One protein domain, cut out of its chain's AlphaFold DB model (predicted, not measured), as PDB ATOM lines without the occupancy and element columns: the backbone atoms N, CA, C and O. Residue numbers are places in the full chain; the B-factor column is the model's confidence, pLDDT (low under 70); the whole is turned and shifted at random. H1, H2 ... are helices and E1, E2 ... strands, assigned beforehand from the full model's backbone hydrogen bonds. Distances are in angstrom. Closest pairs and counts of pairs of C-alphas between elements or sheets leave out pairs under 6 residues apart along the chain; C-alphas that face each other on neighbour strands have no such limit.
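This is residues 49 to 170 and 195 to 248 of the 567 residues of an uncharacterized protein of Phycisphaerae bacterium (UniProt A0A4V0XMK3). A strongly twisted sheet of seven strands makes the middle layer of three, with H1, H2 and H8 over one face and H3, H5 and H6 over the other. After E7 a stretch with no named element, residues 225 to 241, leads away to H9, residues 242 to 248, which sticks out from the body. The 176 printed residues include nine named helices and seven named strands, in the order H1 E1 H2 E2 H3 E3 H4 H5 E4 H6 E5 H7 E6 H8 E7 H9, a mixed class of helices and strands. Across the mixed sheet the order is E2 E1 E3 E4 E5 E6 E7, with E5 and E6 antiparallel and the other neighbours parallel. The whole is compact, with a radius of gyration of the C-alphas of 15.9 A and spans of 50 by 40 by 30 A.

H1, residues 49 to 58, is followed by E1, residues 64 to 69, H2, residues 74 to 90, and E2, residues 93 to 98. H1 and H2 touch at a steep tilt of 43 degrees and run the same way; their closest C-alphas, of Lys 49 and Ala 86, are 5.5 A apart. E1, H2 and E2 form a strand-helix-strand unit, two parallel neighbour strands with a helix between, and its crossover is right-handed; N 67 and O 95 are within hydrogen-bond range at 2.9 A. H2 lies over E2 and E1 at a height over the sheet of 9.6 A. H3, residues 102 to 114, is on the opposite face over E1, at a height of 7.8 A. E3, residues 119 to 122, is parallel to E1, with N 121 and O 66 2.8 A apart; E2, H3 and E3 form a split unit, with E1 between its strands, and a right-handed crossover. H4, residues 126 to 130, touches residues 102 to 105 of H3 alone, closest at the C-alphas of Val 102 and Asn 127, 5.5 A. H5, residues 132 to 141, lies over E3 and touches H3 at a shallow tilt of 25 degrees; the closest C-alphas, of Ala 106 and Val 135, are 6.1 A apart. E4, residues 146 to 148, is parallel to E3, with N 147 and O 120 2.9 A apart. H6, residues 151 to 156, on the same face as H5, lies over E5, residues 160 to 164; N 162 of E5 and O 148 of E4 are 2.9 A apart. The units E3, H4 H5, E4 and E4, H6, E5 also have right-handed crossovers. H7, residues 166 to 170, only grazes the sheet. E6, residues 197 to 202, is antiparallel to E5, with N 200 and O 161 2.9 A apart. H8, residues 214 to 219, is over E6 on the same face as H1; H8 and H1 are close but not clearly touching, their closest C-alphas, of Leu 216 and Ala 54, 7.3 A apart. E7, residues 222 to 224, is parallel to E6, with N 224 and O 201 2.8 A apart, and E6, H8, E7 is another right-handed unit. H9, residues 242 to 248, stands free. Every O i to N i+4 pair is within hydrogen-bond range in H1, H2, H3, H4, H5, H7, H8 and H9; H6 has 0 of 2, but 3 of 3 O i to N i+3 pairs.

H1 begins at C-alpha 49 (0.064, -29.191, -49.363). H2 is 24.3 A long, H3 18.7 A, E6 16.8 A, E2 16.4 A and E1 16.3 A. H9 ends at C-alpha 248 (-3.345, -58.426, -60.503).

The two C-alphas farthest apart are those of Ser 114 and Leu 248, 52.8 A. Residues 171 to 194 are not printed, and C-alphas 170 and 195 are 10.9 A apart across this cut, in the link from H7 to E6. Long links run from E6 to H8 and from E7 to H9. The mean pLDDT of the printed part is 93.8, and no printed residue is under 70.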
ATOM      1  N   LYS A  49      -0.245 -30.267 -48.413       93.25
ATOM      2  CA  LYS A  49       0.064 -29.191 -49.363       93.25
ATOM      3  C   LYS A  49      -1.120 -28.844 -50.272       93.25
ATOM      4  O   LYS A  49      -1.423 -27.667 -50.423       93.25
ATOM      5  N   LEU A  50      -1.811 -29.841 -50.834       94.00
ATOM      6  CA  LEU A  50      -2.974 -29.603 -51.703       94.00
ATOM      7  C   LEU A  50      -4.117 -28.934 -50.937       94.00
ATOM      8  O   LEU A  50      -4.711 -27.981 -51.436       94.00
ATOM      9  N   LEU A  51      -4.376 -29.383 -49.708       97.44
ATOM     10  CA  LEU A  51      -5.360 -28.754 -48.831       97.44
ATOM     11  C   LEU A  51      -5.023 -27.282 -48.560       97.44
ATOM     12  O   LEU A  51      -5.888 -26.419 -48.697       97.44
ATOM     13  N   LEU A  52      -3.777 -26.992 -48.178       97.81
ATOM     14  CA  LEU A  52      -3.350 -25.636 -47.833       97.81
ATOM     15  C   LEU A  52      -3.320 -24.707 -49.050       97.81
ATOM     16  O   LEU A  52      -3.678 -23.541 -48.923       97.81
ATOM     17  N   MET A  53      -2.976 -25.223 -50.232       97.00
ATOM     18  CA  MET A  53      -3.114 -24.480 -51.484       97.00
ATOM     19  C   MET A  53      -4.581 -24.178 -51.796       97.00
ATOM     20  O   MET A  53      -4.900 -23.030 -52.080       97.00
ATOM     21  N   ALA A  54      -5.480 -25.162 -51.677       97.50
ATOM     22  CA  ALA A  54      -6.913 -24.953 -51.890       97.50
ATOM     23  C   ALA A  54      -7.486 -23.906 -50.921       97.50
ATOM     24  O   ALA A  54      -8.207 -23.001 -51.342       97.50
ATOM     25  N   MET A  55      -7.099 -23.971 -49.641       97.94
ATOM     26  CA  MET A  55      -7.413 -22.926 -48.667       97.94
ATOM     27  C   MET A  55      -6.854 -21.576 -49.108       97.94
ATOM     28  O   MET A  55      -7.603 -20.612 -49.118       97.94
ATOM     29  N   HIS A  56      -5.579 -21.477 -49.485       97.50
ATOM     30  CA  HIS A  56      -4.977 -20.201 -49.871       97.50
ATOM     31  C   HIS A  56      -5.640 -19.585 -51.113       97.50
ATOM     32  O   HIS A  56      -5.840 -18.374 -51.158       97.50
ATOM     33  N   THR A  57      -6.050 -20.401 -52.089       96.81
ATOM     34  CA  THR A  57      -6.804 -19.936 -53.264       96.81
ATOM     35  C   THR A  57      -8.183 -19.398 -52.879       96.81
ATOM     36  O   THR A  57      -8.600 -18.359 -53.384       96.81
ATOM     37  N   SER A  58      -8.886 -20.070 -51.963       97.81
ATOM     38  CA  SER A  58     -10.177 -19.596 -51.453       97.81
ATOM     39  C   SER A  58     -10.050 -18.462 -50.432       97.81
ATOM     40  O   SER A  58     -10.976 -17.678 -50.280       97.81
ATOM     41  N   ALA A  59      -8.934 -18.345 -49.721       97.25
ATOM     42  CA  ALA A  59      -8.773 -17.454 -48.579       97.25
ATOM     43  C   ALA A  59      -7.351 -16.861 -48.526       97.25
ATOM     44  O   ALA A  59      -6.587 -17.146 -47.598       97.25
ATOM     45  N   PRO A  60      -6.979 -15.990 -49.484       95.56
ATOM     46  CA  PRO A  60      -5.617 -15.444 -49.589       95.56
ATOM     47  C   PRO A  60      -5.207 -14.567 -48.390       95.56
ATOM     48  O   PRO A  60      -4.022 -14.301 -48.166       95.56
ATOM     49  N   ASN A  61      -6.194 -14.125 -47.604       94.00
ATOM     50  CA  ASN A  61      -6.008 -13.295 -46.419       94.00
ATOM     51  C   ASN A  61      -5.698 -14.092 -45.146       94.00
ATOM     52  O   ASN A  61      -5.348 -13.473 -44.147       94.00
ATOM     53  N   VAL A  62      -5.795 -15.427 -45.159       97.12
ATOM     54  CA  VAL A  62      -5.363 -16.250 -44.019       97.12
ATOM     55  C   VAL A  62      -3.857 -16.070 -43.829       97.12
ATOM     56  O   VAL A  62      -3.074 -16.374 -44.730       97.12
ATOM     57  N   LYS A  63      -3.451 -15.567 -42.661       97.50
ATOM     58  CA  LYS A  63      -2.051 -15.371 -42.265       97.50
ATOM     59  C   LYS A  63      -1.636 -16.280 -41.125       97.50
ATOM     60  O   LYS A  63      -0.450 -16.564 -41.012       97.50
ATOM     61  N   ARG A  64      -2.578 -16.734 -40.300       98.56
ATOM     62  CA  ARG A  64      -2.310 -17.503 -39.083       98.56
ATOM     63  C   ARG A  64      -3.168 -18.756 -39.073       98.56
ATOM     64  O   ARG A  64      -4.384 -18.685 -38.913       98.56
ATOM     65  N   LEU A  65      -2.535 -19.907 -39.255       98.62
ATOM     66  CA  LEU A  65      -3.196 -21.207 -39.263       98.62
ATOM     67  C   LEU A  65      -2.931 -21.919 -37.938       98.62
ATOM     68  O   LEU A  65      -1.779 -22.128 -37.576       98.62
ATOM     69  N   GLY A  66      -3.980 -22.299 -37.214       98.56
ATOM     70  CA  GLY A  66      -3.856 -23.088 -35.989       98.56
ATOM     71  C   GLY A  66      -3.924 -24.583 -36.264       98.56
ATOM     72  O   GLY A  66      -4.765 -25.016 -37.048       98.56
ATOM     73  N   CYS A  67      -3.105 -25.386 -35.587       98.31
ATOM     74  CA  CYS A  67      -3.297 -26.832 -35.552       98.31
ATOM     75  C   CYS A  67      -2.893 -27.434 -34.199       98.31
ATOM     76  O   CYS A  67      -1.934 -26.998 -33.559       98.31
ATOM     77  N   VAL A  68      -3.626 -28.460 -33.768       98.19
ATOM     78  CA  VAL A  68      -3.259 -29.278 -32.605       98.19
ATOM     79  C   VAL A  68      -2.751 -30.621 -33.102       98.19
ATOM     80  O   VAL A  68      -3.333 -31.162 -34.037       98.19
ATOM     81  N   TRP A  69      -1.696 -31.159 -32.498       97.12
ATOM     82  CA  TRP A  69      -1.178 -32.487 -32.829       97.12
ATOM     83  C   TRP A  69      -0.535 -33.174 -31.624       97.12
ATOM     84  O   TRP A  69      -0.171 -32.530 -30.643       97.12
ATOM     85  N   ASN A  70      -0.392 -34.490 -31.690       94.88
ATOM     86  CA  ASN A  70       0.281 -35.302 -30.696       94.88
ATOM     87  C   ASN A  70       1.707 -35.639 -31.168       94.88
ATOM     88  O   ASN A  70       1.873 -36.444 -32.088       94.88
ATOM     89  N   PRO A  71       2.761 -35.115 -30.515       91.38
ATOM     90  CA  PRO A  71       4.142 -35.441 -30.871       91.38
ATOM     91  C   PRO A  71       4.522 -36.915 -30.713       91.38
ATOM     92  O   PRO A  71       5.529 -37.343 -31.272       91.38
ATOM     93  N   ALA A  72       3.742 -37.696 -29.959       89.00
ATOM     94  CA  ALA A  72       3.953 -39.134 -29.825       89.00
ATOM     95  C   ALA A  72       3.430 -39.938 -31.034       89.00
ATOM     96  O   ALA A  72       3.757 -41.118 -31.167       89.00
ATOM     97  N   GLU A  73       2.632 -39.326 -31.917       86.38
ATOM     98  CA  GLU A  73       2.074 -39.956 -33.114       86.38
ATOM     99  C   GLU A  73       2.914 -39.621 -34.354       86.38
ATOM    100  O   GLU A  73       2.930 -38.495 -34.850       86.38
ATOM    101  N   SER A  74       3.586 -40.624 -34.925       84.88
ATOM    102  CA  SER A  74       4.434 -40.435 -36.113       84.88
ATOM    103  C   SER A  74       3.659 -39.957 -37.350       84.88
ATOM    104  O   SER A  74       4.217 -39.292 -38.220       84.88
ATOM    105  N   ASN A  75       2.374 -40.312 -37.457       86.00
ATOM    106  CA  ASN A  75       1.463 -39.807 -38.490       86.00
ATOM    107  C   ASN A  75       1.244 -38.298 -38.348       86.00
ATOM    108  O   ASN A  75       1.392 -37.571 -39.332       86.00
ATOM    109  N   ALA A  76       0.966 -37.833 -37.129       91.44
ATOM    110  CA  ALA A  76       0.767 -36.425 -36.835       91.44
ATOM    111  C   ALA A  76       2.057 -35.625 -37.075       91.44
ATOM    112  O   ALA A  76       2.030 -34.577 -37.722       91.44
ATOM    113  N   GLU A  77       3.205 -36.174 -36.662       90.94
ATOM    114  CA  GLU A  77       4.523 -35.586 -36.918       90.94
ATOM    115  C   GLU A  77       4.814 -35.442 -38.425       90.94
ATOM    116  O   GLU A  77       5.306 -34.407 -38.883       90.94
ATOM    117  N   ALA A  78       4.503 -36.466 -39.227       87.94
ATOM    118  CA  ALA A  78       4.675 -36.406 -40.676       87.94
ATOM    119  C   ALA A  78       3.774 -35.332 -41.308       87.94
ATOM    120  O   ALA A  78       4.242 -34.539 -42.130       87.94
ATOM    121  N   SER A  79       2.506 -35.262 -40.897       90.38
ATOM    122  CA  SER A  79       1.566 -34.252 -41.384       90.38
ATOM    123  C   SER A  79       1.986 -32.836 -41.015       90.38
ATOM    124  O   SER A  79       2.020 -31.978 -41.896       90.38
ATOM    125  N   VAL A  80       2.367 -32.578 -39.760       93.44
ATOM    126  CA  VAL A  80       2.752 -31.225 -39.339       93.44
ATOM    127  C   VAL A  80       4.040 -30.763 -40.026       93.44
ATOM    128  O   VAL A  80       4.138 -29.600 -40.399       93.44
ATOM    129  N   LYS A  81       4.999 -31.661 -40.306       93.44
ATOM    130  CA  LYS A  81       6.201 -31.326 -41.097       93.44
ATOM    131  C   LYS A  81       5.852 -30.865 -42.515       93.44
ATOM    132  O   LYS A  81       6.402 -29.866 -42.973       93.44
ATOM    133  N   LEU A  82       4.926 -31.553 -43.189       91.56
ATOM    134  CA  LEU A  82       4.434 -31.127 -44.505       91.56
ATOM    135  C   LEU A  82       3.671 -29.802 -44.422       91.56
ATOM    136  O   LEU A  82       3.853 -28.936 -45.275       91.56
ATOM    137  N   GLY A  83       2.856 -29.639 -43.379       95.06
ATOM    138  CA  GLY A  83       2.134 -28.405 -43.093       95.06
ATOM    139  C   GLY A  83       3.069 -27.215 -42.910       95.06
ATOM    140  O   GLY A  83       2.899 -26.213 -43.589       95.06
ATOM    141  N   ARG A  84       4.113 -27.345 -42.079       97.31
ATOM    142  CA  ARG A  84       5.147 -26.313 -41.876       97.31
ATOM    143  C   ARG A  84       5.782 -25.875 -43.194       97.31
ATOM    144  O   ARG A  84       5.882 -24.679 -43.444       97.31
ATOM    145  N   ALA A  85       6.187 -26.830 -44.033       96.19
ATOM    146  CA  ALA A  85       6.800 -26.533 -45.327       96.19
ATOM    147  C   ALA A  85       5.831 -25.785 -46.258       96.19
ATOM    148  O   ALA A  85       6.186 -24.750 -46.816       96.19
ATOM    149  N   ALA A  86       4.588 -26.257 -46.372       96.50
ATOM    150  CA  ALA A  86       3.570 -25.611 -47.196       96.50
ATOM    151  C   ALA A  86       3.173 -24.221 -46.663       96.50
ATOM    152  O   ALA A  86       3.046 -23.282 -47.441       96.50
ATOM    153  N   CYS A  87       3.033 -24.052 -45.347       98.06
ATOM    154  CA  CYS A  87       2.793 -22.755 -44.719       98.06
ATOM    155  C   CYS A  87       3.940 -21.772 -44.987       98.06
ATOM    156  O   CYS A  87       3.674 -20.619 -45.319       98.06
ATOM    157  N   ALA A  88       5.196 -22.226 -44.918       96.88
ATOM    158  CA  ALA A  88       6.357 -21.400 -45.241       96.88
ATOM    159  C   ALA A  88       6.347 -20.936 -46.710       96.88
ATOM    160  O   ALA A  88       6.587 -19.760 -46.972       96.88
ATOM    161  N   GLU A  89       6.012 -21.823 -47.656       96.62
ATOM    162  CA  GLU A  89       5.855 -21.468 -49.076       96.62
ATOM    163  C   GLU A  89       4.728 -20.443 -49.308       96.62
ATOM    164  O   GLU A  89       4.847 -19.576 -50.171       96.62
ATOM    165  N   LEU A  90       3.642 -20.529 -48.534       96.88
ATOM    166  CA  LEU A  90       2.458 -19.670 -48.665       96.88
ATOM    167  C   LEU A  90       2.537 -18.376 -47.832       96.88
ATOM    168  O   LEU A  90       1.624 -17.553 -47.893       96.88
ATOM    169  N   GLY A  91       3.600 -18.186 -47.041       97.06
ATOM    170  CA  GLY A  91       3.738 -17.039 -46.137       97.06
ATOM    171  C   GLY A  91       2.702 -17.020 -45.005       97.06
ATOM    172  O   GLY A  91       2.224 -15.949 -44.627       97.06
ATOM    173  N   ILE A  92       2.332 -18.198 -44.496       98.31
ATOM    174  CA  ILE A  92       1.360 -18.399 -43.413       98.31
ATOM    175  C   ILE A  92       2.112 -18.798 -42.137       98.31
ATOM    176  O   ILE A  92       2.915 -19.728 -42.142       98.31
ATOM    177  N   GLU A  93       1.836 -18.123 -41.025       98.44
ATOM    178  CA  GLU A  93       2.304 -18.504 -39.693       98.44
ATOM    179  C   GLU A  93       1.514 -19.732 -39.212       98.44
ATOM    180  O   GLU A  93       0.299 -19.661 -39.024       98.44
ATOM    181  N   LEU A  94       2.190 -20.866 -39.005       98.38
ATOM    182  CA  LEU A  94       1.577 -22.056 -38.411       98.38
ATOM    183  C   LEU A  94       1.720 -22.007 -36.883       98.38
ATOM    184  O   LEU A  94       2.825 -22.111 -36.349       98.38
ATOM    185  N   LEU A  95       0.601 -21.860 -36.173       98.56
ATOM    186  CA  LEU A  95       0.537 -21.907 -34.719       98.56
ATOM    187  C   LEU A  95       0.192 -23.324 -34.277       98.56
ATOM    188  O   LEU A  95      -0.940 -23.787 -34.419       98.56
ATOM    189  N   GLU A  96       1.173 -23.984 -33.687       98.19
ATOM    190  CA  GLU A  96       1.034 -25.354 -33.221       98.19
ATOM    191  C   GLU A  96       0.750 -25.399 -31.720       98.19
ATOM    192  O   GLU A  96       1.280 -24.601 -30.937       98.19
ATOM    193  N   ALA A  97      -0.069 -26.363 -31.315       97.75
ATOM    194  CA  ALA A  97      -0.234 -26.757 -29.927       97.75
ATOM    195  C   ALA A  97      -0.244 -28.285 -29.810       97.75
ATOM    196  O   ALA A  97      -0.595 -28.992 -30.754       97.75
ATOM    197  N   ASN A  98       0.133 -28.786 -28.636       97.38
ATOM    198  CA  ASN A  98       0.163 -30.218 -28.380       97.38
ATOM    199  C   ASN A  98      -1.121 -30.665 -27.678       97.38
ATOM    200  O   ASN A  98      -1.615 -29.967 -26.791       97.38
ATOM    201  N   GLY A  99      -1.619 -31.846 -28.036       95.19
ATOM    202  CA  GLY A  99      -2.702 -32.515 -27.322       95.19
ATOM    203  C   GLY A  99      -2.571 -34.025 -27.460       95.19
ATOM    204  O   GLY A  99      -2.536 -34.539 -28.572       95.19
ATOM    205  N   THR A 100      -2.476 -34.737 -26.339       93.19
ATOM    206  CA  THR A 100      -2.248 -36.195 -26.319       93.19
ATOM    207  C   THR A 100      -3.532 -37.011 -26.163       93.19
ATOM    208  O   THR A 100      -3.506 -38.238 -26.240       93.19
ATOM    209  N   ASN A 101      -4.663 -36.337 -25.943       91.88
ATOM    210  CA  ASN A 101      -6.000 -36.912 -25.825       91.88
ATOM    211  C   ASN A 101      -7.069 -35.883 -26.232       91.88
ATOM    212  O   ASN A 101      -6.792 -34.691 -26.361       91.88
ATOM    213  N   VAL A 102      -8.314 -36.337 -26.395       91.88
ATOM    214  CA  VAL A 102      -9.445 -35.513 -26.865       91.88
ATOM    215  C   VAL A 102      -9.688 -34.263 -26.002       91.88
ATOM    216  O   VAL A 102      -9.980 -33.194 -26.539       91.88
ATOM    217  N   SER A 103      -9.554 -34.364 -24.674       92.94
ATOM    218  CA  SER A 103      -9.769 -33.230 -23.763       92.94
ATOM    219  C   SER A 103      -8.675 -32.172 -23.900       92.94
ATOM    220  O   SER A 103      -8.984 -30.987 -24.014       92.94
ATOM    221  N   GLU A 104      -7.411 -32.594 -23.955       96.81
ATOM    222  CA  GLU A 104      -6.280 -31.698 -24.206       96.81
ATOM    223  C   GLU A 104      -6.379 -31.027 -25.573       96.81
ATOM    224  O   GLU A 104      -6.124 -29.829 -25.675       96.81
ATOM    225  N   VAL A 105      -6.812 -31.758 -26.608       97.19
ATOM    226  CA  VAL A 105      -7.029 -31.177 -27.939       97.19
ATOM    227  C   VAL A 105      -8.056 -30.048 -27.888       97.19
ATOM    228  O   VAL A 105      -7.843 -28.987 -28.481       97.19
ATOM    229  N   ALA A 106      -9.152 -30.233 -27.151       94.25
ATOM    230  CA  ALA A 106     -10.170 -29.202 -26.990       94.25
ATOM    231  C   ALA A 106      -9.622 -27.947 -26.284       94.25
ATOM    232  O   ALA A 106      -9.867 -26.835 -26.749       94.25
ATOM    233  N   THR A 107      -8.847 -28.108 -25.208       96.75
ATOM    234  CA  THR A 107      -8.211 -26.982 -24.503       96.75
ATOM    235  C   THR A 107      -7.157 -26.284 -25.366       96.75
ATOM    236  O   THR A 107      -7.123 -25.058 -25.433       96.75
ATOM    237  N   ALA A 108      -6.318 -27.043 -26.071       98.19
ATOM    238  CA  ALA A 108      -5.318 -26.505 -26.987       98.19
ATOM    239  C   ALA A 108      -5.963 -25.719 -28.143       98.19
ATOM    240  O   ALA A 108      -5.441 -24.685 -28.559       98.19
ATOM    241  N   THR A 109      -7.136 -26.162 -28.609       98.44
ATOM    242  CA  THR A 109      -7.945 -25.438 -29.600       98.44
ATOM    243  C   THR A 109      -8.361 -24.059 -29.084       98.44
ATOM    244  O   THR A 109      -8.164 -23.073 -29.789       98.44
ATOM    245  N   ASP A 110      -8.848 -23.952 -27.841       97.94
ATOM    246  CA  ASP A 110      -9.205 -22.656 -27.236       97.94
ATOM    247  C   ASP A 110      -8.001 -21.717 -27.135       97.94
ATOM    248  O   ASP A 110      -8.110 -20.524 -27.418       97.94
ATOM    249  N   VAL A 111      -6.835 -22.256 -26.766       98.25
ATOM    250  CA  VAL A 111      -5.590 -21.484 -26.697       98.25
ATOM    251  C   VAL A 111      -5.236 -20.925 -28.072       98.25
ATOM    252  O   VAL A 111      -4.941 -19.737 -28.187       98.25
ATOM    253  N   LEU A 112      -5.297 -21.735 -29.130       98.62
ATOM    254  CA  LEU A 112      -5.021 -21.273 -30.491       98.62
ATOM    255  C   LEU A 112      -6.027 -20.212 -30.957       98.62
ATOM    256  O   LEU A 112      -5.608 -19.187 -31.492       98.62
ATOM    257  N   ILE A 113      -7.322 -20.399 -30.681       98.56
ATOM    258  CA  ILE A 113      -8.362 -19.395 -30.950       98.56
ATOM    259  C   ILE A 113      -8.039 -18.083 -30.221       98.56
ATOM    260  O   ILE A 113      -8.007 -17.026 -30.846       98.56
ATOM    261  N   SER A 114      -7.712 -18.139 -28.925       98.00
ATOM    262  CA  SER A 114      -7.361 -16.950 -28.129       98.00
ATOM    263  C   SER A 114      -6.105 -16.232 -28.632       98.00
ATOM    264  O   SER A 114      -5.962 -15.022 -28.463       98.00
ATOM    265  N   ARG A 115      -5.200 -16.966 -29.292       98.00
ATOM    266  CA  ARG A 115      -4.006 -16.412 -29.935       98.00
ATOM    267  C   ARG A 115      -4.314 -15.729 -31.264       98.00
ATOM    268  O   ARG A 115      -3.393 -15.117 -31.797       98.00
ATOM    269  N   GLY A 116      -5.549 -15.784 -31.769       97.12
ATOM    270  CA  GLY A 116      -6.017 -15.072 -32.962       97.12
ATOM    271  C   GLY A 116      -5.625 -15.747 -34.274       97.12
ATOM    272  O   GLY A 116      -5.039 -15.097 -35.138       97.12
ATOM    273  N   ILE A 117      -5.873 -17.053 -34.392       98.56
ATOM    274  CA  ILE A 117      -5.770 -17.773 -35.670       98.56
ATOM    275  C   ILE A 117      -6.911 -17.364 -36.615       98.56
ATOM    276  O   ILE A 117      -8.031 -17.128 -36.170       98.56
ATOM    277  N   ASP A 118      -6.635 -17.337 -37.917       98.12
ATOM    278  CA  ASP A 118      -7.623 -17.017 -38.958       98.12
ATOM    279  C   ASP A 118      -8.363 -18.266 -39.451       98.12
ATOM    280  O   ASP A 118      -9.446 -18.182 -40.024       98.12
ATOM    281  N   CYS A 119      -7.742 -19.433 -39.293       98.50
ATOM    282  CA  CYS A 119      -8.240 -20.719 -39.757       98.50
ATOM    283  C   CYS A 119      -7.688 -21.824 -38.851       98.50
ATOM    284  O   CYS A 119      -6.577 -21.703 -38.321       98.50
ATOM    285  N   PHE A 120      -8.440 -22.908 -38.684       98.62
ATOM    286  CA  PHE A 120      -8.007 -24.088 -37.944       98.62
ATOM    287  C   PHE A 120      -7.854 -25.286 -38.885       98.62
ATOM    288  O   PHE A 120      -8.755 -25.605 -39.659       98.62
ATOM    289  N   TRP A 121      -6.732 -25.995 -38.790       98.56
ATOM    290  CA  TRP A 121      -6.468 -27.206 -39.555       98.56
ATOM    291  C   TRP A 121      -6.546 -28.456 -38.677       98.56
ATOM    292  O   TRP A 121      -5.721 -28.679 -37.789       98.56
ATOM    293  N   ILE A 122      -7.527 -29.310 -38.977       97.56
ATOM    294  CA  ILE A 122      -7.589 -30.683 -38.467       97.56
ATOM    295  C   ILE A 122      -6.689 -31.548 -39.355       97.56
ATOM    296  O   ILE A 122      -7.066 -31.908 -40.477       97.56
ATOM    297  N   LEU A 123      -5.492 -31.859 -38.858       93.62
ATOM    298  CA  LEU A 123      -4.512 -32.713 -39.533       93.62
ATOM    299  C   LEU A 123      -4.680 -34.202 -39.185       93.62
ATOM    300  O   LEU A 123      -5.574 -34.584 -38.431       93.62
ATOM    301  N   ALA A 124      -3.820 -35.053 -39.755       89.25
ATOM    302  CA  ALA A 124      -3.881 -36.508 -39.608       89.25
ATOM    303  C   ALA A 124      -3.331 -37.013 -38.265       89.25
ATOM    304  O   ALA A 124      -2.275 -37.643 -38.190       89.25
ATOM    305  N   ASP A 125      -4.091 -36.750 -37.210       92.06
ATOM    306  CA  ASP A 125      -3.823 -37.163 -35.838       92.06
ATOM    307  C   ASP A 125      -5.060 -37.847 -35.247       92.06
ATOM    308  O   ASP A 125      -6.169 -37.319 -35.334       92.06
ATOM    309  N   THR A 126      -4.881 -39.024 -34.649       88.69
ATOM    310  CA  THR A 126      -5.996 -39.871 -34.200       88.69
ATOM    311  C   THR A 126      -6.836 -39.184 -33.123       88.69
ATOM    312  O   THR A 126      -8.068 -39.235 -33.165       88.69
ATOM    313  N   ASN A 127      -6.183 -38.504 -32.180       89.69
ATOM    314  CA  ASN A 127      -6.849 -37.796 -31.091       89.69
ATOM    315  C   ASN A 127      -7.551 -36.529 -31.588       89.69
ATOM    316  O   ASN A 127      -8.646 -36.208 -31.126       89.69
ATOM    317  N   VAL A 128      -6.956 -35.829 -32.555       93.38
ATOM    318  CA  VAL A 128      -7.538 -34.608 -33.132       93.38
ATOM    319  C   VAL A 128      -8.748 -34.931 -34.004       93.38
ATOM    320  O   VAL A 128      -9.766 -34.247 -33.908       93.38
ATOM    321  N   ILE A 129      -8.690 -36.009 -34.794       92.06
ATOM    322  CA  ILE A 129      -9.834 -36.504 -35.573       92.06
ATOM    323  C   ILE A 129     -10.963 -36.939 -34.634       92.06
ATOM    324  O   ILE A 129     -12.116 -36.575 -34.856       92.06
ATOM    325  N   ALA A 130     -10.649 -37.662 -33.553       90.44
ATOM    326  CA  ALA A 130     -11.643 -38.046 -32.549       90.44
ATOM    327  C   ALA A 130     -12.290 -36.823 -31.867       90.44
ATOM    328  O   ALA A 130     -13.475 -36.846 -31.537       90.44
ATOM    329  N   ALA A 131     -11.537 -35.732 -31.704       94.31
ATOM    330  CA  ALA A 131     -12.025 -34.465 -31.171       94.31
ATOM    331  C   ALA A 131     -12.732 -33.573 -32.211       94.31
ATOM    332  O   ALA A 131     -13.238 -32.511 -31.837       94.31
ATOM    333  N   ALA A 132     -12.799 -33.963 -33.492       95.25
ATOM    334  CA  ALA A 132     -13.267 -33.104 -34.582       95.25
ATOM    335  C   ALA A 132     -14.647 -32.457 -34.341       95.25
ATOM    336  O   ALA A 132     -14.764 -31.259 -34.592       95.25
ATOM    337  N   PRO A 133     -15.679 -33.143 -33.800       95.25
ATOM    338  CA  PRO A 133     -16.951 -32.486 -33.487       95.25
ATOM    339  C   PRO A 133     -16.799 -31.336 -32.481       95.25
ATOM    340  O   PRO A 133     -17.375 -30.264 -32.662       95.25
ATOM    341  N   THR A 134     -15.989 -31.533 -31.439       94.69
ATOM    342  CA  THR A 134     -15.722 -30.518 -30.412       94.69
ATOM    343  C   THR A 134     -14.881 -29.370 -30.961       94.69
ATOM    344  O   THR A 134     -15.189 -28.209 -30.694       94.69
ATOM    345  N   VAL A 135     -13.838 -29.675 -31.736       97.31
ATOM    346  CA  VAL A 135     -12.971 -28.674 -32.376       97.31
ATOM    347  C   VAL A 135     -13.783 -27.803 -33.331       97.31
ATOM    348  O   VAL A 135     -13.733 -26.577 -33.231       97.31
ATOM    349  N   THR A 136     -14.584 -28.418 -34.203       96.19
ATOM    350  CA  THR A 136     -15.400 -27.695 -35.183       96.19
ATOM    351  C   THR A 136     -16.470 -26.836 -34.512       96.19
ATOM    352  O   THR A 136     -16.665 -25.693 -34.918       96.19
ATOM    353  N   ASP A 137     -17.115 -27.308 -33.439       95.19
ATOM    354  CA  ASP A 137     -18.077 -26.494 -32.683       95.19
ATOM    355  C   ASP A 137     -17.426 -25.269 -32.016       95.19
ATOM    356  O   ASP A 137     -17.977 -24.166 -32.081       95.19
ATOM    357  N   ARG A 138     -16.239 -25.432 -31.417       97.06
ATOM    358  CA  ARG A 138     -15.480 -24.326 -30.806       97.06
ATOM    359  C   ARG A 138     -15.053 -23.294 -31.845       97.06
ATOM    360  O   ARG A 138     -15.299 -22.105 -31.651       97.06
ATOM    361  N   CYS A 139     -14.484 -23.746 -32.961       97.94
ATOM    362  CA  CYS A 139     -14.066 -22.869 -34.052       97.94
ATOM    363  C   CYS A 139     -15.266 -22.113 -34.642       97.94
ATOM    364  O   CYS A 139     -15.213 -20.894 -34.787       97.94
ATOM    365  N   ARG A 140     -16.399 -22.796 -34.854       95.50
ATOM    366  CA  ARG A 140     -17.650 -22.180 -35.323       95.50
ATOM    367  C   ARG A 140     -18.154 -21.083 -34.381       95.50
ATOM    368  O   ARG A 140     -18.525 -20.015 -34.854       95.50
ATOM    369  N   LYS A 141     -18.151 -21.315 -33.062       96.31
ATOM    370  CA  LYS A 141     -18.533 -20.304 -32.052       96.31
ATOM    371  C   LYS A 141     -17.598 -19.094 -32.036       96.31
ATOM    372  O   LYS A 141     -18.037 -18.002 -31.701       96.31
ATOM    373  N   ALA A 142     -16.332 -19.298 -32.389       97.25
ATOM    374  CA  ALA A 142     -15.324 -18.251 -32.483       97.25
ATOM    375  C   ALA A 142     -15.216 -17.618 -33.884       97.25
ATOM    376  O   ALA A 142     -14.336 -16.792 -34.096       97.25
ATOM    377  N   HIS A 143     -16.081 -18.000 -34.833       96.38
ATOM    378  CA  HIS A 143     -16.019 -17.566 -36.234       96.38
ATOM    379  C   HIS A 143     -14.681 -17.876 -36.935       96.38
ATOM    380  O   HIS A 143     -14.263 -17.154 -37.836       96.38
ATOM    381  N   VAL A 144     -14.029 -18.977 -36.553       98.25
ATOM    382  CA  VAL A 144     -12.804 -19.491 -37.181       98.25
ATOM    383  C   VAL A 144     -13.177 -20.636 -38.137       98.25
ATOM    384  O   VAL A 144     -13.672 -21.667 -37.676       98.25
ATOM    385  N   PRO A 145     -12.966 -20.503 -39.460       98.38
ATOM    386  CA  PRO A 145     -13.168 -21.593 -40.413       98.38
ATOM    387  C   PRO A 145     -12.259 -22.792 -40.132       98.38
ATOM    388  O   PRO A 145     -11.123 -22.639 -39.683       98.38
ATOM    389  N   VAL A 146     -12.747 -23.993 -40.444       98.62
ATOM    390  CA  VAL A 146     -12.000 -25.248 -40.271       98.62
ATOM    391  C   VAL A 146     -11.698 -25.870 -41.626       98.62
ATOM    392  O   VAL A 146     -12.591 -25.992 -42.459       98.62
ATOM    393  N   ILE A 147     -10.462 -26.312 -41.841       98.50
ATOM    394  CA  ILE A 147     -10.041 -27.097 -43.009       98.50
ATOM    395  C   ILE A 147      -9.441 -28.427 -42.570       98.50
ATOM    396  O   ILE A 147      -8.973 -28.574 -41.439       98.50
ATOM    397  N   THR A 148      -9.444 -29.421 -43.454       97.69
ATOM    398  CA  THR A 148      -9.055 -30.775 -43.052       97.69
ATOM    399  C   THR A 148      -8.691 -31.691 -44.216       97.69
ATOM    400  O   THR A 148      -9.160 -31.521 -45.339       97.69
ATOM    401  N   ASN A 149      -7.860 -32.700 -43.936       94.56
ATOM    402  CA  ASN A 149      -7.571 -33.796 -44.865       94.56
ATOM    403  C   ASN A 149      -8.583 -34.955 -44.761       94.56
ATOM    404  O   ASN A 149      -8.324 -36.049 -45.257       94.56
ATOM    405  N   PHE A 150      -9.726 -34.738 -44.109       94.06
ATOM    406  CA  PHE A 150     -10.764 -35.747 -43.901       94.06
ATOM    407  C   PHE A 150     -12.071 -35.298 -44.566       94.06
ATOM    408  O   PHE A 150     -12.863 -34.607 -43.924       94.06
ATOM    409  N   PRO A 151     -12.306 -35.676 -45.841       93.12
ATOM    410  CA  PRO A 151     -13.460 -35.255 -46.644       93.12
ATOM    411  C   PRO A 151     -14.807 -35.284 -45.904       93.12
ATOM    412  O   PRO A 151     -15.559 -34.316 -45.954       93.12
ATOM    413  N   GLU A 152     -15.066 -36.349 -45.143       88.38
ATOM    414  CA  GLU A 152     -16.320 -36.571 -44.408       88.38
ATOM    415  C   GLU A 152     -16.629 -35.529 -43.319       88.38
ATOM    416  O   GLU A 152     -17.789 -35.374 -42.929       88.38
ATOM    417  N   LEU A 153     -15.628 -34.786 -42.833       94.50
ATOM    418  CA  LEU A 153     -15.840 -33.716 -41.852       94.50
ATOM    419  C   LEU A 153     -16.525 -32.481 -42.460       94.50
ATOM    420  O   LEU A 153     -16.974 -31.608 -41.713       94.50
ATOM    421  N   SER A 154     -16.716 -32.448 -43.783       94.25
ATOM    422  CA  SER A 154     -17.580 -31.485 -44.471       94.25
ATOM    423  C   SER A 154     -18.982 -31.442 -43.847       94.25
ATOM    424  O   SER A 154     -19.543 -30.364 -43.652       94.25
ATOM    425  N   LYS A 155     -19.510 -32.598 -43.416       92.19
ATOM    426  CA  LYS A 155     -20.808 -32.745 -42.734       92.19
ATOM    427  C   LYS A 155     -20.859 -32.054 -41.373       92.19
ATOM    428  O   LYS A 155     -21.941 -31.701 -40.917       92.19
ATOM    429  N   LEU A 156     -19.707 -31.857 -40.729       92.50
ATOM    430  CA  LEU A 156     -19.601 -31.145 -39.453       92.50
ATOM    431  C   LEU A 156     -19.456 -29.629 -39.632       92.50
ATOM    432  O   LEU A 156     -19.429 -28.908 -38.639       92.50
ATOM    433  N   GLY A 157     -19.384 -29.138 -40.873       93.00
ATOM    434  CA  GLY A 157     -19.220 -27.716 -41.168       93.00
ATOM    435  C   GLY A 157     -17.783 -27.287 -41.459       93.00
ATOM    436  O   GLY A 157     -17.533 -26.090 -41.546       93.00
ATOM    437  N   ALA A 158     -16.836 -28.217 -41.624       97.81
ATOM    438  CA  ALA A 158     -15.501 -27.858 -42.101       97.81
ATOM    439  C   ALA A 158     -15.558 -27.400 -43.571       97.81
ATOM    440  O   ALA A 158     -16.192 -28.035 -44.415       97.81
ATOM    441  N   ALA A 159     -14.900 -26.282 -43.867       97.94
ATOM    442  CA  ALA A 159     -15.005 -25.517 -45.102       97.94
ATOM    443  C   ALA A 159     -14.448 -26.264 -46.321       97.94
ATOM    444  O   ALA A 159     -15.163 -26.522 -47.289       97.94
ATOM    445  N   ILE A 160     -13.163 -26.618 -46.272       98.31
ATOM    446  CA  ILE A 160     -12.450 -27.302 -47.356       98.31
ATOM    447  C   ILE A 160     -11.886 -28.601 -46.795       98.31
ATOM    448  O   ILE A 160     -11.094 -28.595 -45.849       98.31
ATOM    449  N   ASN A 161     -12.314 -29.712 -47.387       97.81
ATOM    450  CA  ASN A 161     -12.035 -31.056 -46.906       97.81
ATOM    451  C   ASN A 161     -11.369 -31.826 -48.046       97.81
ATOM    452  O   ASN A 161     -12.048 -32.371 -48.913       97.81
ATOM    453  N   TYR A 162     -10.037 -31.795 -48.085       95.62
ATOM    454  CA  TYR A 162      -9.244 -32.267 -49.221       95.62
ATOM    455  C   TYR A 162      -8.218 -33.299 -48.754       95.62
ATOM    456  O   TYR A 162      -7.189 -32.957 -48.161       95.62
ATOM    457  N   GLY A 163      -8.500 -34.579 -48.980       93.31
ATOM    458  CA  GLY A 163      -7.643 -35.653 -48.488       93.31
ATOM    459  C   GLY A 163      -8.096 -37.038 -48.911       93.31
ATOM    460  O   GLY A 163      -8.766 -37.177 -49.925       93.31
ATOM    461  N   ALA A 164      -7.675 -38.063 -48.174       90.81
ATOM    462  CA  ALA A 164      -7.870 -39.446 -48.599       90.81
ATOM    463  C   ALA A 164      -9.347 -39.831 -48.790       90.81
ATOM    464  O   ALA A 164     -10.178 -39.593 -47.909       90.81
ATOM    465  N   ASP A 165      -9.640 -40.531 -49.886       89.44
ATOM    466  CA  ASP A 165     -10.858 -41.331 -50.007       89.44
ATOM    467  C   ASP A 165     -10.658 -42.667 -49.278       89.44
ATOM    468  O   ASP A 165     -10.112 -43.636 -49.809       89.44
ATOM    469  N   TYR A 166     -11.141 -42.732 -48.038       86.38
ATOM    470  CA  TYR A 166     -11.014 -43.911 -47.180       86.38
ATOM    471  C   TYR A 166     -11.717 -45.161 -47.729       86.38
ATOM    472  O   TYR A 166     -11.311 -46.279 -47.403       86.38
ATOM    473  N   ARG A 167     -12.729 -45.008 -48.590       83.62
ATOM    474  CA  ARG A 167     -13.357 -46.147 -49.263       83.62
ATOM    475  C   ARG A 167     -12.409 -46.715 -50.315       83.62
ATOM    476  O   ARG A 167     -12.171 -47.923 -50.322       83.62
ATOM    477  N   ALA A 168     -11.850 -45.862 -51.170       84.88
ATOM    478  CA  ALA A 168     -10.888 -46.278 -52.191       84.88
ATOM    479  C   ALA A 168      -9.610 -46.873 -51.568       84.88
ATOM    480  O   ALA A 168      -9.114 -47.899 -52.029       84.88
ATOM    481  N   MET A 169      -9.152 -46.317 -50.444       87.75
ATOM    482  CA  MET A 169      -8.071 -46.880 -49.623       87.75
ATOM    483  C   MET A 169      -8.360 -48.317 -49.155       87.75
ATOM    484  O   MET A 169      -7.485 -49.189 -49.199       87.75
ATOM    485  N   GLY A 170      -9.599 -48.596 -48.735       87.94
ATOM    486  CA  GLY A 170     -10.039 -49.948 -48.384       87.94
ATOM    487  C   GLY A 170      -9.969 -50.911 -49.572       87.94
ATOM    488  O   GLY A 170      -9.441 -52.016 -49.434       87.94
ATOM    489  N   LEU A 195      -2.476 -42.659 -52.702       89.88
ATOM    490  CA  LEU A 195      -3.559 -41.990 -52.011       89.88
ATOM    491  C   LEU A 195      -4.603 -41.549 -53.038       89.88
ATOM    492  O   LEU A 195      -4.399 -40.528 -53.690       89.88
ATOM    493  N   PRO A 196      -5.712 -42.284 -53.186       89.06
ATOM    494  CA  PRO A 196      -6.916 -41.755 -53.807       89.06
ATOM    495  C   PRO A 196      -7.385 -40.538 -53.007       89.06
ATOM    496  O   PRO A 196      -7.445 -40.589 -51.774       89.06
ATOM    497  N   ILE A 197      -7.670 -39.435 -53.692       90.56
ATOM    498  CA  ILE A 197      -7.991 -38.158 -53.058       90.56
ATOM    499  C   ILE A 197      -9.431 -37.793 -53.384       90.56
ATOM    500  O   ILE A 197      -9.790 -37.713 -54.553       90.56
ATOM    501  N   ALA A 198     -10.187 -37.450 -52.348       92.81
ATOM    502  CA  ALA A 198     -11.492 -36.829 -52.460       92.81
ATOM    503  C   ALA A 198     -11.442 -35.366 -52.006       92.81
ATOM    504  O   ALA A 198     -10.714 -34.986 -51.078       92.81
ATOM    505  N   LEU A 199     -12.261 -34.540 -52.658       95.38
ATOM    506  CA  LEU A 199     -12.518 -33.159 -52.267       95.38
ATOM    507  C   LEU A 199     -14.000 -32.994 -51.935       95.38
ATOM    508  O   LEU A 199     -14.871 -33.266 -52.761       95.38
ATOM    509  N   GLN A 200     -14.284 -32.495 -50.736       97.19
ATOM    510  CA  GLN A 200     -15.616 -32.057 -50.342       97.19
ATOM    511  C   GLN A 200     -15.568 -30.611 -49.844       97.19
ATOM    512  O   GLN A 200     -14.695 -30.223 -49.059       97.19
ATOM    513  N   LEU A 201     -16.525 -29.806 -50.298       98.19
ATOM    514  CA  LEU A 201     -16.648 -28.397 -49.940       98.19
ATOM    515  C   LEU A 201     -17.901 -28.182 -49.101       98.19
ATOM    516  O   LEU A 201     -18.960 -28.724 -49.415       98.19
ATOM    517  N   ASN A 202     -17.800 -27.351 -48.070       97.88
ATOM    518  CA  ASN A 202     -18.957 -26.848 -47.349       97.88
ATOM    519  C   ASN A 202     -18.926 -25.322 -47.291       97.88
ATOM    520  O   ASN A 202     -18.196 -24.728 -46.498       97.88
ATOM    521  N   TYR A 203     -19.757 -24.687 -48.117       97.12
ATOM    522  CA  TYR A 203     -19.812 -23.234 -48.217       97.12
ATOM    523  C   TYR A 203     -20.427 -22.552 -46.994       97.12
ATOM    524  O   TYR A 203     -20.213 -21.356 -46.833       97.12
ATOM    525  N   SER A 204     -21.125 -23.264 -46.100       94.44
ATOM    526  CA  SER A 204     -21.532 -22.677 -44.813       94.44
ATOM    527  C   SER A 204     -20.402 -22.644 -43.783       94.44
ATOM    528  O   SER A 204     -20.496 -21.906 -42.806       94.44
ATOM    529  N   GLY A 205     -19.330 -23.412 -44.006       95.81
ATOM    530  CA  GLY A 205     -18.107 -23.367 -43.203       95.81
ATOM    531  C   GLY A 205     -17.117 -22.286 -43.638       95.81
ATOM    532  O   GLY A 205     -16.119 -22.063 -42.954       95.81
ATOM    533  N   PHE A 206     -17.352 -21.639 -44.784       97.25
ATOM    534  CA  PHE A 206     -16.459 -20.621 -45.334       97.25
ATOM    535  C   PHE A 206     -16.440 -19.375 -44.442       97.25
ATOM    536  O   PHE A 206     -17.471 -18.951 -43.920       97.25
ATOM    537  N   GLY A 207     -15.260 -18.766 -44.295       92.75
ATOM    538  CA  GLY A 207     -15.150 -17.449 -43.673       92.75
ATOM    539  C   GLY A 207     -15.819 -16.373 -44.530       92.75
ATOM    540  O   GLY A 207     -15.971 -16.544 -45.738       92.75
ATOM    541  N   GLU A 208     -16.170 -15.242 -43.917       87.25
ATOM    542  CA  GLU A 208     -16.960 -14.160 -44.538       87.25
ATOM    543  C   GLU A 208     -16.417 -13.688 -45.900       87.25
ATOM    544  O   GLU A 208     -17.185 -13.380 -46.805       87.25
ATOM    545  N   ASN A 209     -15.092 -13.708 -46.076       88.81
ATOM    546  CA  ASN A 209     -14.410 -13.240 -47.287       88.81
ATOM    547  C   ASN A 209     -13.777 -14.370 -48.116       88.81
ATOM    548  O   ASN A 209     -12.853 -14.123 -48.894       88.81
ATOM    549  N   TRP A 210     -14.205 -15.618 -47.920       97.12
ATOM    550  CA  TRP A 210     -13.676 -16.745 -48.685       97.12
ATOM    551  C   TRP A 210     -14.328 -16.826 -50.067       97.12
ATOM    552  O   TRP A 210     -15.545 -16.764 -50.232       97.12
ATOM    553  N   ILE A 211     -13.492 -17.014 -51.078       97.38
ATOM    554  CA  ILE A 211     -13.852 -17.091 -52.485       97.38
ATOM    555  C   ILE A 211     -14.292 -18.521 -52.814       97.38
ATOM    556  O   ILE A 211     -13.571 -19.495 -52.571       97.38
ATOM    557  N   ARG A 212     -15.475 -18.650 -53.425       97.06
ATOM    558  CA  ARG A 212     -15.963 -19.904 -54.017       97.06
ATOM    559  C   ARG A 212     -15.268 -20.128 -55.360       97.06
ATOM    560  O   ARG A 212     -15.718 -19.626 -56.386       97.06
ATOM    561  N   VAL A 213     -14.150 -20.844 -55.332       97.31
ATOM    562  CA  VAL A 213     -13.292 -21.086 -56.502       97.31
ATOM    563  C   VAL A 213     -13.954 -22.117 -57.433       97.31
ATOM    564  O   VAL A 213     -14.135 -23.267 -57.013       97.31
ATOM    565  N   PRO A 214     -14.320 -21.760 -58.680       95.50
ATOM    566  CA  PRO A 214     -14.998 -22.673 -59.606       95.50
ATOM    567  C   PRO A 214     -14.215 -23.956 -59.893       95.50
ATOM    568  O   PRO A 214     -14.805 -25.028 -60.005       95.50
ATOM    569  N   GLU A 215     -12.889 -23.870 -59.960       94.19
ATOM    570  CA  GLU A 215     -12.000 -25.001 -60.218       94.19
ATOM    571  C   GLU A 215     -12.045 -26.015 -59.067       94.19
ATOM    572  O   GLU A 215     -12.143 -27.217 -59.305       94.19
ATOM    573  N   LEU A 216     -12.070 -25.545 -57.814       94.69
ATOM    574  CA  LEU A 216     -12.255 -26.417 -56.650       94.69
ATOM    575  C   LEU A 216     -13.656 -27.039 -56.647       94.69
ATOM    576  O   LEU A 216     -13.802 -28.225 -56.365       94.69
ATOM    577  N   ALA A 217     -14.687 -26.274 -57.014       94.62
ATOM    578  CA  ALA A 217     -16.050 -26.789 -57.127       94.62
ATOM    579  C   ALA A 217     -16.194 -27.856 -58.229       94.62
ATOM    580  O   ALA A 217     -17.006 -28.771 -58.106       94.62
ATOM    581  N   ALA A 218     -15.420 -27.755 -59.311       91.69
ATOM    582  CA  ALA A 218     -15.409 -28.746 -60.383       91.69
ATOM    583  C   ALA A 218     -14.743 -30.065 -59.955       91.69
ATOM    584  O   ALA A 218     -15.173 -31.128 -60.399       91.69
ATOM    585  N   LEU A 219     -13.731 -29.985 -59.085       91.38
ATOM    586  CA  LEU A 219     -13.034 -31.142 -58.515       91.38
ATOM    587  C   LEU A 219     -13.784 -31.779 -57.337       91.38
ATOM    588  O   LEU A 219     -13.522 -32.931 -57.001       91.38
ATOM    589  N   ALA A 220     -14.692 -31.042 -56.694       93.69
ATOM    590  CA  ALA A 220     -15.406 -31.514 -55.519       93.69
ATOM    591  C   ALA A 220     -16.430 -32.607 -55.859       93.69
ATOM    592  O   ALA A 220     -17.355 -32.412 -56.653       93.69
ATOM    593  N   GLU A 221     -16.306 -33.745 -55.182       92.88
ATOM    594  CA  GLU A 221     -17.275 -34.841 -55.235       92.88
ATOM    595  C   GLU A 221     -18.574 -34.467 -54.533       92.88
ATOM    596  O   GLU A 221     -19.655 -34.863 -54.963       92.88
ATOM    597  N   THR A 222     -18.474 -33.708 -53.440       94.50
ATOM    598  CA  THR A 222     -19.633 -33.224 -52.693       94.50
ATOM    599  C   THR A 222     -19.488 -31.746 -52.367       94.50
ATOM    600  O   THR A 222     -18.438 -31.303 -51.901       94.50
ATOM    601  N   ILE A 223     -20.559 -30.986 -52.586       97.31
ATOM    602  CA  ILE A 223     -20.655 -29.574 -52.216       97.31
ATOM    603  C   ILE A 223     -21.894 -29.372 -51.349       97.31
ATOM    604  O   ILE A 223     -23.014 -29.621 -51.797       97.31
ATOM    605  N   TYR A 224     -21.694 -28.883 -50.131       96.19
ATOM    606  CA  TYR A 224     -22.749 -28.430 -49.232       96.19
ATOM    607  C   TYR A 224     -22.932 -26.913 -49.389       96.19
ATOM    608  O   TYR A 224     -22.007 -26.149 -49.115       96.19
ATOM    609  N   ASP A 225     -24.117 -26.481 -49.827       95.19
ATOM    610  CA  ASP A 225     -24.483 -25.063 -49.989       95.19
ATOM    611  C   ASP A 225     -25.919 -24.825 -49.489       95.19
ATOM    612  O   ASP A 225     -26.857 -24.714 -50.285       95.19
ATOM    613  N   PRO A 226     -26.140 -24.846 -48.162       86.25
ATOM    614  CA  PRO A 226     -27.477 -24.690 -47.611       86.25
ATOM    615  C   PRO A 226     -28.087 -23.330 -48.010       86.25
ATOM    616  O   PRO A 226     -27.370 -22.335 -48.104       86.25
ATOM    617  N   PRO A 227     -29.415 -23.258 -48.215       90.56
ATOM    618  CA  PRO A 227     -30.403 -24.285 -47.881       90.56
ATOM    619  C   PRO A 227     -30.568 -25.386 -48.941       90.56
ATOM    620  O   PRO A 227     -31.388 -26.283 -48.746       90.56
ATOM    621  N   ALA A 228     -29.831 -25.340 -50.055       89.75
ATOM    622  CA  ALA A 228     -29.950 -26.356 -51.091       89.75
ATOM    623  C   ALA A 228     -29.426 -27.723 -50.599       89.75
ATOM    624  O   ALA A 228     -28.481 -27.783 -49.802       89.75
ATOM    625  N   PRO A 229     -30.012 -28.839 -51.076       88.00
ATOM    626  CA  PRO A 229     -29.440 -30.162 -50.867       88.00
ATOM    627  C   PRO A 229     -27.998 -30.242 -51.397       88.00
ATOM    628  O   PRO A 229     -27.672 -29.555 -52.369       88.00
ATOM    629  N   PRO A 230     -27.139 -31.099 -50.815       90.38
ATOM    630  CA  PRO A 230     -25.766 -31.243 -51.279       90.38
ATOM    631  C   PRO A 230     -25.705 -31.681 -52.744       90.38
ATOM    632  O   PRO A 230     -26.421 -32.592 -53.166       90.38
ATOM    633  N   ILE A 231     -24.810 -31.065 -53.513       92.38
ATOM    634  CA  ILE A 231     -24.494 -31.512 -54.869       92.38
ATOM    635  C   ILE A 231     -23.514 -32.670 -54.740       92.38
ATOM    636  O   ILE A 231     -22.421 -32.471 -54.220       92.38
ATOM    637  N   VAL A 232     -23.882 -33.850 -55.239       90.94
ATOM    638  CA  VAL A 232     -23.034 -35.051 -55.220       90.94
ATOM    639  C   VAL A 232     -22.718 -35.475 -56.648       90.94
ATOM    640  O   VAL A 232     -23.611 -35.567 -57.493       90.94
ATOM    641  N   ARG A 233     -21.441 -35.727 -56.930       86.00
ATOM    642  CA  ARG A 233     -20.919 -36.075 -58.253       86.00
ATOM    643  C   ARG A 233     -19.952 -37.239 -58.126       86.00
ATOM    644  O   ARG A 233     -19.242 -37.368 -57.136       86.00
ATOM    645  N   LYS A 234     -19.888 -38.065 -59.168       78.38
ATOM    646  CA  LYS A 234     -18.867 -39.106 -59.271       78.38
ATOM    647  C   LYS A 234     -17.636 -38.522 -59.952       78.38
ATOM    648  O   LYS A 234     -17.724 -38.109 -61.106       78.38
ATOM    649  N   VAL A 235     -16.505 -38.540 -59.260       76.19
ATOM    650  CA  VAL A 235     -15.198 -38.223 -59.839       76.19
ATOM    651  C   VAL A 235     -14.500 -39.541 -60.173       76.19
ATOM    652  O   VAL A 235     -14.523 -40.490 -59.388       76.19
ATOM    653  N   ALA A 236     -13.970 -39.650 -61.390       76.25
ATOM    654  CA  ALA A 236     -13.178 -40.809 -61.778       76.25
ATOM    655  C   ALA A 236     -11.807 -40.715 -61.102       76.25
ATOM    656  O   ALA A 236     -11.136 -39.694 -61.215       76.25
ATOM    657  N   GLN A 237     -11.399 -41.781 -60.423       80.12
ATOM    658  CA  GLN A 237     -10.099 -41.870 -59.770       80.12
ATOM    659  C   GLN A 237      -9.567 -43.297 -59.847       80.12
ATOM    660  O   GLN A 237     -10.336 -44.258 -59.965       80.12
ATOM    661  N   GLU A 238      -8.250 -43.433 -59.768       83.19
ATOM    662  CA  GLU A 238      -7.603 -44.730 -59.618       83.19
ATOM    663  C   GLU A 238      -7.906 -45.292 -58.224       83.19
ATOM    664  O   GLU A 238      -7.741 -44.613 -57.213       83.19
ATOM    665  N   LEU A 239      -8.383 -46.539 -58.170       86.25
ATOM    666  CA  LEU A 239      -8.776 -47.202 -56.918       86.25
ATOM    667  C   LEU A 239      -7.703 -48.132 -56.360       86.25
ATOM    668  O   LEU A 239      -7.835 -48.608 -55.233       86.25
ATOM    669  N   VAL A 240      -6.688 -48.437 -57.160       88.38
ATOM    670  CA  VAL A 240      -5.564 -49.295 -56.797       88.38
ATOM    671  C   VAL A 240      -4.288 -48.686 -57.363       88.38
ATOM    672  O   VAL A 240      -4.340 -48.092 -58.444       88.38
ATOM    673  N   PRO A 241      -3.145 -48.856 -56.682       87.19
ATOM    674  CA  PRO A 241      -1.878 -48.420 -57.237       87.19
ATOM    675  C   PRO A 241      -1.597 -49.108 -58.589       87.19
ATOM    676  O   PRO A 241      -1.864 -50.311 -58.714       87.19
ATOM    677  N   PRO A 242      -1.036 -48.411 -59.598       88.75
ATOM    678  CA  PRO A 242      -0.796 -48.992 -60.920       88.75
ATOM    679  C   PRO A 242       0.038 -50.276 -60.893       88.75
ATOM    680  O   PRO A 242      -0.231 -51.202 -61.660       88.75
ATOM    681  N   SER A 243       1.017 -50.371 -59.982       89.75
ATOM    682  CA  SER A 243       1.840 -51.575 -59.833       89.75
ATOM    683  C   SER A 243       1.011 -52.777 -59.364       89.75
ATOM    684  O   SER A 243       1.126 -53.865 -59.924       89.75
ATOM    685  N   ILE A 244       0.099 -52.563 -58.412       92.06
ATOM    686  CA  ILE A 244      -0.829 -53.576 -57.904       92.06
ATOM    687  C   ILE A 244      -1.817 -53.984 -58.995       92.06
ATOM    688  O   ILE A 244      -2.041 -55.176 -59.193       92.06
ATOM    689  N   GLY A 245      -2.352 -53.019 -59.749       90.25
ATOM    690  CA  GLY A 245      -3.215 -53.289 -60.899       90.25
ATOM    691  C   GLY A 245      -2.524 -54.155 -61.958       90.25
ATOM    692  O   GLY A 245      -3.099 -55.135 -62.428       90.25
ATOM    693  N   ALA A 246      -1.263 -53.853 -62.280       90.25
ATOM    694  CA  ALA A 246      -0.465 -54.646 -63.212       90.25
ATOM    695  C   ALA A 246      -0.173 -56.057 -62.676       90.25
ATOM    696  O   ALA A 246      -0.293 -57.029 -63.420       90.25
ATOM    697  N   MET A 247       0.162 -56.193 -61.390       91.44
ATOM    698  CA  MET A 247       0.378 -57.497 -60.757       91.44
ATOM    699  C   MET A 247      -0.895 -58.345 -60.753       91.44
ATOM    700  O   MET A 247      -0.830 -59.529 -61.071       91.44
ATOM    701  N   LEU A 248      -2.050 -57.746 -60.452       87.31
ATOM    702  CA  LEU A 248      -3.345 -58.426 -60.503       87.31
ATOM    703  C   LEU A 248      -3.668 -58.906 -61.921       87.31
ATOM    704  O   LEU A 248      -4.117 -60.036 -62.091       87.31
TER     705      LEU A 248